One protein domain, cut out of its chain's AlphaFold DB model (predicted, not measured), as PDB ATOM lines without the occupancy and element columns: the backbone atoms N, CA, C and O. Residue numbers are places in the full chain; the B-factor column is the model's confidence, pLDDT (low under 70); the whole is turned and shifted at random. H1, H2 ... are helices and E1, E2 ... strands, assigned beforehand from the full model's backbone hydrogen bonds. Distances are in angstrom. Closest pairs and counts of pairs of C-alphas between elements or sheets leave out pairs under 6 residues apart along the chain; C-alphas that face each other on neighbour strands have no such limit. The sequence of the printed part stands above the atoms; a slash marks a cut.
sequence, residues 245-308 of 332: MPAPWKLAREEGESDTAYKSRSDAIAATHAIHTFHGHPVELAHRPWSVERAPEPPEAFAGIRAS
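Overview. This is residues 245 to 308 of the 332 residues of an uncharacterized protein of Rhizobiales bacterium 63-7 (UniProt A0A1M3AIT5). With little regular structure, this is a small three-stranded sheet toward one end and a single helix toward the other, with long loops at residues 245 to 258 and 285 to 301. The printed part has 64 residues, with H1, E1, E2 and E3 in that order; the class is mixed, with 24 residues in named elements. The antiparallel sheet runs E2, E1, E3. The whole is compact, radius of gyration of the C-alphas 11.9 A, and elongated, 40 by 25 by 17 A.

Along the chain. Find C-alpha 259 at (-30.003, -34.394, 27.893); H1 runs 15.4 A to residue 269. E1 is residues 273 to 276, 10.3 A, and E2 282 to 284, 6.4 A. E3, residues 302 to 307, runs 16.2 A to C-alpha 307 at (-35.456, -57.272, 25.694).

Arrangement. Look at inner strand E1: N 275 is 3.0 A from O 303 of E3, and N 274 is 2.9 A from O 283 of E2, its hairpin partner. Residues 245 to 246 pair antiparallel with 305 to 306 of E3. H1, every O i to N i+4 pair within hydrogen-bond range, is not on the sheet.

Size, cuts and confidence. The farthest C-alphas, Gly 256 and His 279, are 39.9 A apart. The printed part has no cut. The link E2 to E3 is long; in it, residues 291 to 296 have pLDDT under 70.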
ATOM      1  N   MET A 245     -35.988 -58.930  30.699       92.75
ATOM      2  CA  MET A 245     -35.658 -58.659  32.094       92.75
ATOM      3  C   MET A 245     -36.446 -57.466  32.634       92.75
ATOM      4  O   MET A 245     -36.808 -56.581  31.844       92.75
ATOM      5  N   PRO A 246     -36.666 -57.405  33.962       93.56
ATOM      6  CA  PRO A 246     -37.162 -56.207  34.613       93.56
ATOM      7  C   PRO A 246     -36.257 -55.025  34.281       93.56
ATOM      8  O   PRO A 246     -35.026 -55.139  34.258       93.56
ATOM      9  N   ALA A 247     -36.877 -53.886  34.020       92.00
ATOM     10  CA  ALA A 247     -36.184 -52.642  33.767       92.00
ATOM     11  C   ALA A 247     -36.887 -51.525  34.533       92.00
ATOM     12  O   ALA A 247     -38.118 -51.531  34.611       92.00
ATOM     13  N   PRO A 248     -36.139 -50.557  35.090       90.00
ATOM     14  CA  PRO A 248     -36.766 -49.402  35.705       90.00
ATOM     15  C   PRO A 248     -37.662 -48.728  34.674       90.00
ATOM     16  O   PRO A 248     -37.268 -48.578  33.512       90.00
ATOM     17  N   TRP A 249     -38.858 -48.329  35.112       87.69
ATOM     18  CA  TRP A 249     -39.785 -47.610  34.250       87.69
ATOM     19  C   TRP A 249     -39.082 -46.393  33.678       87.69
ATOM     20  O   TRP A 249     -38.915 -46.315  32.477       87.69
ATOM     21  N   LYS A 250     -38.532 -45.528  34.532       86.00
ATOM     22  CA  LYS A 250     -37.742 -44.356  34.160       86.00
ATOM     23  C   LYS A 250     -36.539 -44.227  35.093       86.00
ATOM     24  O   LYS A 250     -36.612 -44.609  36.255       86.00
ATOM     25  N   LEU A 251     -35.430 -43.682  34.594       87.19
ATOM     26  CA  LEU A 251     -34.271 -43.355  35.428       87.19
ATOM     27  C   LEU A 251     -34.370 -41.930  35.975       87.19
ATOM     28  O   LEU A 251     -34.810 -41.018  35.269       87.19
ATOM     29  N   ALA A 252     -33.879 -41.722  37.196       87.38
ATOM     30  CA  ALA A 252     -33.585 -40.386  37.698       87.38
ATOM     31  C   ALA A 252     -32.414 -39.767  36.912       87.38
ATOM     32  O   ALA A 252     -31.488 -40.476  36.498       87.38
ATOM     33  N   ARG A 253     -32.463 -38.448  36.702       87.12
ATOM     34  CA  ARG A 253     -31.338 -37.694  36.133       87.12
ATOM     35  C   ARG A 253     -30.201 -37.614  37.141       87.12
ATOM     36  O   ARG A 253     -30.448 -37.407  38.327       87.12
ATOM     37  N   GLU A 254     -28.981 -37.759  36.649       92.12
ATOM     38  CA  GLU A 254     -27.778 -37.524  37.447       92.12
ATOM     39  C   GLU A 254     -27.452 -36.018  37.483       92.12
ATOM     40  O   GLU A 254     -27.816 -35.258  36.580       92.12
ATOM     41  N   GLU A 255     -26.799 -35.558  38.551       95.06
ATOM     42  CA  GLU A 255     -26.433 -34.147  38.697       95.06
ATOM     43  C   GLU A 255     -25.440 -33.730  37.599       95.06
ATOM     44  O   GLU A 255     -24.420 -34.382  37.382       95.06
ATOM     45  N   GLY A 256     -25.753 -32.653  36.869       94.00
ATOM     46  CA  GLY A 256     -24.942 -32.179  35.739       94.00
ATOM     47  C   GLY A 256     -25.060 -33.012  34.452       94.00
ATOM     48  O   GLY A 256     -24.360 -32.725  33.479       94.00
ATOM     49  N   GLU A 257     -25.938 -34.019  34.406       93.19
ATOM     50  CA  GLU A 257     -26.126 -34.872  33.229       93.19
ATOM     51  C   GLU A 257     -26.801 -34.107  32.078       93.19
ATOM     52  O   GLU A 257     -27.914 -33.587  32.203       93.19
ATOM     53  N   SER A 258     -26.133 -34.065  30.920       93.38
ATOM     54  CA  SER A 258     -26.723 -33.508  29.697       93.38
ATOM     55  C   SER A 258     -27.921 -34.335  29.213       93.38
ATOM     56  O   SER A 258     -27.979 -35.548  29.418       93.38
ATOM     57  N   ASP A 259     -28.837 -33.710  28.473       89.06
ATOM     58  CA  ASP A 259     -30.003 -34.394  27.893       89.06
ATOM     59  C   ASP A 259     -29.619 -35.586  27.009       89.06
ATOM     60  O   ASP A 259     -30.254 -36.641  27.066       89.06
ATOM     61  N   THR A 260     -28.557 -35.440  26.216       90.88
ATOM     62  CA  THR A 260     -28.049 -36.503  25.342       90.88
ATOM     63  C   THR A 260     -27.526 -37.690  26.150       90.88
ATOM     64  O   THR A 260     -27.805 -38.836  25.795       90.88
ATOM     65  N   ALA A 261     -26.805 -37.429  27.245       91.81
ATOM     66  CA  ALA A 261     -26.295 -38.475  28.131       91.81
ATOM     67  C   ALA A 261     -27.441 -39.210  28.841       91.81
ATOM     68  O   ALA A 261     -27.512 -40.438  28.767       91.81
ATOM     69  N   TYR A 262     -28.399 -38.463  29.402       89.81
ATOM     70  CA  TYR A 262     -29.588 -39.027  30.044       89.81
ATOM     71  C   TYR A 262     -30.399 -39.903  29.090       89.81
ATOM     72  O   TYR A 262     -30.795 -41.018  29.442       89.81
ATOM     73  N   LYS A 263     -30.612 -39.416  27.860       87.44
ATOM     74  CA  LYS A 263     -31.274 -40.162  26.792       87.44
ATOM     75  C   LYS A 263     -30.529 -41.465  26.525       87.44
ATOM     76  O   LYS A 263     -31.094 -42.527  26.736       87.44
ATOM     77  N   SER A 264     -29.240 -41.396  26.195       89.25
ATOM     78  CA  SER A 264     -28.429 -42.582  25.892       89.25
ATOM     79  C   SER A 264     -28.392 -43.616  27.027       89.25
ATOM     80  O   SER A 264     -28.410 -44.817  26.759       89.25
ATOM     81  N   ARG A 265     -28.324 -43.182  28.291       90.88
ATOM     82  CA  ARG A 265     -28.327 -44.081  29.455       90.88
ATOM     83  C   ARG A 265     -29.690 -44.735  29.650       90.88
ATOM     84  O   ARG A 265     -29.775 -45.937  29.899       90.88
ATOM     85  N   SER A 266     -30.756 -43.961  29.481       88.50
ATOM     86  CA  SER A 266     -32.116 -44.471  29.577       88.50
ATOM     87  C   SER A 266     -32.427 -45.446  28.429       88.50
ATOM     88  O   SER A 266     -32.913 -46.538  28.709       88.50
ATOM     89  N   ASP A 267     -32.009 -45.137  27.190       86.19
ATOM     90  CA  ASP A 267     -31.956 -46.033  26.014       86.19
ATOM     91  C   ASP A 267     -31.338 -47.397  26.329       86.19
ATOM     92  O   ASP A 267     -31.801 -48.422  25.824       86.19
ATOM     93  N   ALA A 268     -30.314 -47.417  27.178       88.06
ATOM     94  CA  ALA A 268     -29.568 -48.618  27.502       88.06
ATOM     95  C   ALA A 268     -30.137 -49.429  28.677       88.06
ATOM     96  O   ALA A 268     -29.785 -50.603  28.803       88.06
ATOM     97  N   ILE A 269     -30.952 -48.843  29.562       88.88
ATOM     98  CA  ILE A 269     -31.281 -49.447  30.869       88.88
ATOM     99  C   ILE A 269     -32.783 -49.463  31.162       88.88
ATOM    100  O   ILE A 269     -33.261 -50.434  31.746       88.88
ATOM    101  N   ALA A 270     -33.519 -48.416  30.790       90.44
ATOM    102  CA  ALA A 270     -34.930 -48.289  31.131       90.44
ATOM    103  C   ALA A 270     -35.820 -49.194  30.267       90.44
ATOM    104  O   ALA A 270     -35.381 -49.808  29.288       90.44
ATOM    105  N   ALA A 271     -37.080 -49.310  30.679       90.38
ATOM    106  CA  ALA A 271     -38.071 -50.122  29.995       90.38
ATOM    107  C   ALA A 271     -38.214 -49.709  28.523       90.38
ATOM    108  O   ALA A 271     -38.233 -48.531  28.184       90.38
ATOM    109  N   THR A 272     -38.330 -50.681  27.627       89.38
ATOM    110  CA  THR A 272     -38.731 -50.419  26.233       89.38
ATOM    111  C   THR A 272     -40.180 -50.825  25.987       89.38
ATOM    112  O   THR A 272     -40.789 -50.361  25.029       89.38
ATOM    113  N   HIS A 273     -40.726 -51.659  26.872       91.25
ATOM    114  CA  HIS A 273     -42.082 -52.185  26.837       91.25
ATOM    115  C   HIS A 273     -42.686 -52.160  28.244       91.25
ATOM    116  O   HIS A 273     -41.966 -52.100  29.248       91.25
ATOM    117  N   ALA A 274     -44.007 -52.266  28.309       89.88
ATOM    118  CA  ALA A 274     -44.750 -52.515  29.537       89.88
ATOM    119  C   ALA A 274     -45.516 -53.835  29.433       89.88
ATOM    120  O   ALA A 274     -45.903 -54.231  28.338       89.88
ATOM    121  N   ILE A 275     -45.769 -54.505  30.555       91.25
ATOM    122  CA  ILE A 275     -46.656 -55.680  30.606       91.25
ATOM    123  C   ILE A 275     -47.677 -55.464  31.697       91.25
ATOM    124  O   ILE A 275     -47.313 -55.028  32.781       91.25
ATOM    125  N   HIS A 276     -48.928 -55.804  31.405       89.12
ATOM    126  CA  HIS A 276     -50.025 -55.761  32.361       89.12
ATOM    127  C   HIS A 276     -50.191 -57.108  33.077       89.12
ATOM    128  O   HIS A 276     -50.218 -58.149  32.413       89.12
ATOM    129  N   THR A 277     -50.379 -57.109  34.397       80.19
ATOM    130  CA  THR A 277     -50.508 -58.342  35.202       80.19
ATOM    131  C   THR A 277     -51.661 -59.252  34.766       80.19
ATOM    132  O   THR A 277     -51.502 -60.467  34.828       80.19
ATOM    133  N   PHE A 278     -52.783 -58.691  34.295       74.81
ATOM    134  CA  PHE A 278     -53.972 -59.458  33.875       74.81
ATOM    135  C   PHE A 278     -53.865 -60.074  32.472       74.81
ATOM    136  O   PHE A 278     -54.471 -61.103  32.217       74.81
ATOM    137  N   HIS A 279     -53.144 -59.432  31.546       74.62
ATOM    138  CA  HIS A 279     -53.099 -59.877  30.143       74.62
ATOM    139  C   HIS A 279     -51.778 -60.545  29.768       74.62
ATOM    140  O   HIS A 279     -51.710 -61.226  28.754       74.62
ATOM    141  N   GLY A 280     -50.699 -60.276  30.507       81.12
ATOM    142  CA  GLY A 280     -49.377 -60.832  30.225       81.12
ATOM    143  C   GLY A 280     -48.766 -60.454  28.873       81.12
ATOM    144  O   GLY A 280     -47.708 -60.961  28.508       81.12
ATOM    145  N   HIS A 281     -49.393 -59.551  28.120       82.62
ATOM    146  CA  HIS A 281     -48.926 -59.153  26.799       82.62
ATOM    147  C   HIS A 281     -48.015 -57.921  26.869       82.62
ATOM    148  O   HIS A 281     -48.359 -56.950  27.552       82.62
ATOM    149  N   PRO A 282     -46.874 -57.929  26.153       88.25
ATOM    150  CA  PRO A 282     -46.055 -56.739  26.007       88.25
ATOM    151  C   PRO A 282     -46.784 -55.673  25.197       88.25
ATOM    152  O   PRO A 282     -47.313 -55.936  24.119       88.25
ATOM    153  N   VAL A 283     -46.734 -54.451  25.702       87.69
ATOM    154  CA  VAL A 283     -47.178 -53.237  25.030       87.69
ATOM    155  C   VAL A 283     -45.940 -52.406  24.729       87.69
ATOM    156  O   VAL A 283     -45.196 -52.031  25.641       87.69
ATOM    157  N   GLU A 284     -45.699 -52.142  23.445       86.81
ATOM    158  CA  GLU A 284     -44.643 -51.221  23.030       86.81
ATOM    159  C   GLU A 284     -44.982 -49.810  23.514       86.81
ATOM    160  O   GLU A 284     -46.102 -49.316  23.353       86.81
ATOM    161  N   LEU A 285     -44.009 -49.157  24.140       79.75
ATOM    162  CA  LEU A 285     -44.196 -47.800  24.622       79.75
ATOM    163  C   LEU A 285     -44.149 -46.838  23.433       79.75
ATOM    164  O   LEU A 285     -43.130 -46.747  22.750       79.75
ATOM    165  N   ALA A 286     -45.226 -46.070  23.228       74.56
ATOM    166  CA  ALA A 286     -45.325 -45.079  22.145       74.56
ATOM    167  C   ALA A 286     -44.124 -44.115  22.106       74.56
ATOM    168  O   ALA A 286     -43.687 -43.671  21.045       74.56
ATOM    169  N   HIS A 287     -43.571 -43.823  23.282       75.50
ATOM    170  CA  HIS A 287     -42.323 -43.107  23.469       75.50
ATOM    171  C   HIS A 287     -41.534 -43.820  24.563       75.50
ATOM    172  O   HIS A 287     -42.105 -44.288  25.548       75.50
ATOM    173  N   ARG A 288     -40.213 -43.901  24.417       74.19
ATOM    174  CA  ARG A 288     -39.365 -44.547  25.419       74.19
ATOM    175  C   ARG A 288     -39.375 -43.744  26.738       74.19
ATOM    176  O   ARG A 288     -39.519 -42.523  26.667       74.19
ATOM    177  N   PRO A 289     -39.188 -44.343  27.924       71.81
ATOM    178  CA  PRO A 289     -39.498 -43.709  29.212       71.81
ATOM    179  C   PRO A 289     -38.853 -42.352  29.537       71.81
ATOM    180  O   PRO A 289     -39.403 -41.557  30.294       71.81
ATOM    181  N   TRP A 290     -37.693 -42.047  28.958       70.25
ATOM    182  CA  TRP A 290     -37.025 -40.741  29.075       70.25
ATOM    183  C   TRP A 290     -37.579 -39.681  28.120       70.25
ATOM    184  O   TRP A 290     -37.334 -38.497  28.319       70.25
ATOM    185  N   SER A 291     -38.302 -40.099  27.082       67.94
ATOM    186  CA  SER A 291     -38.942 -39.234  26.087       67.94
ATOM    187  C   SER A 291     -40.426 -38.960  26.358       67.94
ATOM    188  O   SER A 291     -41.028 -38.182  25.627       67.94
ATOM    189  N   VAL A 292     -41.027 -39.566  27.391       53.16
ATOM    190  CA  VAL A 292     -42.466 -39.431  27.688       53.16
ATOM    191  C   VAL A 292     -42.687 -38.451  28.831       53.16
ATOM    192  O   VAL A 292     -42.540 -38.770  30.008       53.16
ATOM    193  N   GLU A 293     -43.085 -37.237  28.485       53.47
ATOM    194  CA  GLU A 293     -43.376 -36.128  29.400       53.47
ATOM    195  C   GLU A 293     -44.611 -36.334  30.315       53.47
ATOM    196  O   GLU A 293     -45.156 -35.350  30.802       53.47
ATOM    197  N   ARG A 294     -45.133 -37.555  30.546       55.97
ATOM    198  CA  ARG A 294     -46.500 -37.704  31.108       55.97
ATOM    199  C   ARG A 294     -46.737 -38.702  32.242       55.97
ATOM    200  O   ARG A 294     -47.747 -38.551  32.917       55.97
ATOM    201  N   ALA A 295     -45.854 -39.663  32.506       65.62
ATOM    202  CA  ALA A 295     -46.045 -40.598  33.621       65.62
ATOM    203  C   ALA A 295     -44.716 -40.809  34.366       65.62
ATOM    204  O   ALA A 295     -43.808 -41.421  33.799       65.62
ATOM    205  N   PRO A 296     -44.550 -40.259  35.587       69.69
ATOM    206  CA  PRO A 296     -43.337 -40.479  36.373       69.69
ATOM    207  C   PRO A 296     -43.180 -41.952  36.769       69.69
ATOM    208  O   PRO A 296     -42.056 -42.438  36.835       69.69
ATOM    209  N   GLU A 297     -44.301 -42.654  36.934       76.81
ATOM    210  CA  GLU A 297     -44.393 -44.047  37.363       76.81
ATOM    211  C   GLU A 297     -45.171 -44.885  36.335       76.81
ATOM    212  O   GLU A 297     -45.944 -44.321  35.545       76.81
ATOM    213  N   PRO A 298     -44.985 -46.218  36.316       79.56
ATOM    214  CA  PRO A 298     -45.856 -47.099  35.552       79.56
ATOM    215  C   PRO A 298     -47.313 -46.951  36.019       79.56
ATOM    216  O   PRO A 298     -47.552 -46.771  37.216       79.56
ATOM    217  N   PRO A 299     -48.303 -47.044  35.109       80.81
ATOM    218  CA  PRO A 299     -49.696 -47.177  35.518       80.81
ATOM    219  C   PRO A 299     -49.885 -48.385  36.441       80.81
ATOM    220  O   PRO A 299     -49.150 -49.372  36.350       80.81
ATOM    221  N   GLU A 300     -50.900 -48.316  37.301       76.50
ATOM    222  CA  GLU A 300     -51.269 -49.421  38.186       76.50
ATOM    223  C   GLU A 300     -51.445 -50.715  37.367       76.50
ATOM    224  O   GLU A 300     -52.027 -50.688  36.281       76.50
ATOM    225  N   ALA A 301     -50.887 -51.825  37.867       81.81
ATOM    226  CA  ALA A 301     -50.833 -53.142  37.216       81.81
ATOM    227  C   ALA A 301     -49.891 -53.304  36.003       81.81
ATOM    228  O   ALA A 301     -49.878 -54.386  35.409       81.81
ATOM    229  N   PHE A 302     -49.079 -52.299  35.648       89.00
ATOM    230  CA  PHE A 302     -48.018 -52.451  34.646       89.00
ATOM    231  C   PHE A 302     -46.621 -52.521  35.266       89.00
ATOM    232  O   PHE A 302     -46.295 -51.776  36.185       89.00
ATOM    233  N   ALA A 303     -45.748 -53.334  34.670       90.88
ATOM    234  CA  ALA A 303     -44.318 -53.333  34.965       90.88
ATOM    235  C   ALA A 303     -43.467 -53.043  33.726       90.88
ATOM    236  O   ALA A 303     -43.785 -53.453  32.605       90.88
ATOM    237  N   GLY A 304     -42.353 -52.343  33.954       91.94
ATOM    238  CA  GLY A 304     -41.356 -52.029  32.941       91.94
ATOM    239  C   GLY A 304     -40.450 -53.218  32.636       91.94
ATOM    240  O   GLY A 304     -39.863 -53.831  33.531       91.94
ATOM    241  N   ILE A 305     -40.302 -53.523  31.351       93.06
ATOM    242  CA  ILE A 305     -39.437 -54.599  30.870       93.06
ATOM    243  C   ILE A 305     -38.676 -54.177  29.620       93.06
ATOM    244  O   ILE A 305     -39.056 -53.257  28.888       93.06
ATOM    245  N   ARG A 306     -37.576 -54.876  29.360       92.38
ATOM    246  CA  ARG A 306     -36.796 -54.708  28.134       92.38
ATOM    247  C   ARG A 306     -36.270 -56.042  27.633       92.38
ATOM    248  O   ARG A 306     -35.994 -56.948  28.424       92.38
ATOM    249  N   ALA A 307     -36.114 -56.137  26.317       92.06
ATOM    250  CA  ALA A 307     -35.456 -57.272  25.694       92.06
ATOM    251  C   ALA A 307     -33.997 -57.349  26.164       92.06
ATOM    252  O   ALA A 307     -33.332 -56.330  26.370       92.06
ATOM    253  N   SER A 308     -33.507 -58.567  26.349       91.12
ATOM    254  CA  SER A 308     -32.158 -58.841  26.822       91.12
ATOM    255  C   SER A 308     -31.637 -60.152  26.233       91.12
ATOM    256  O   SER A 308     -32.362 -60.959  25.645       91.12
TER     257      SER A 308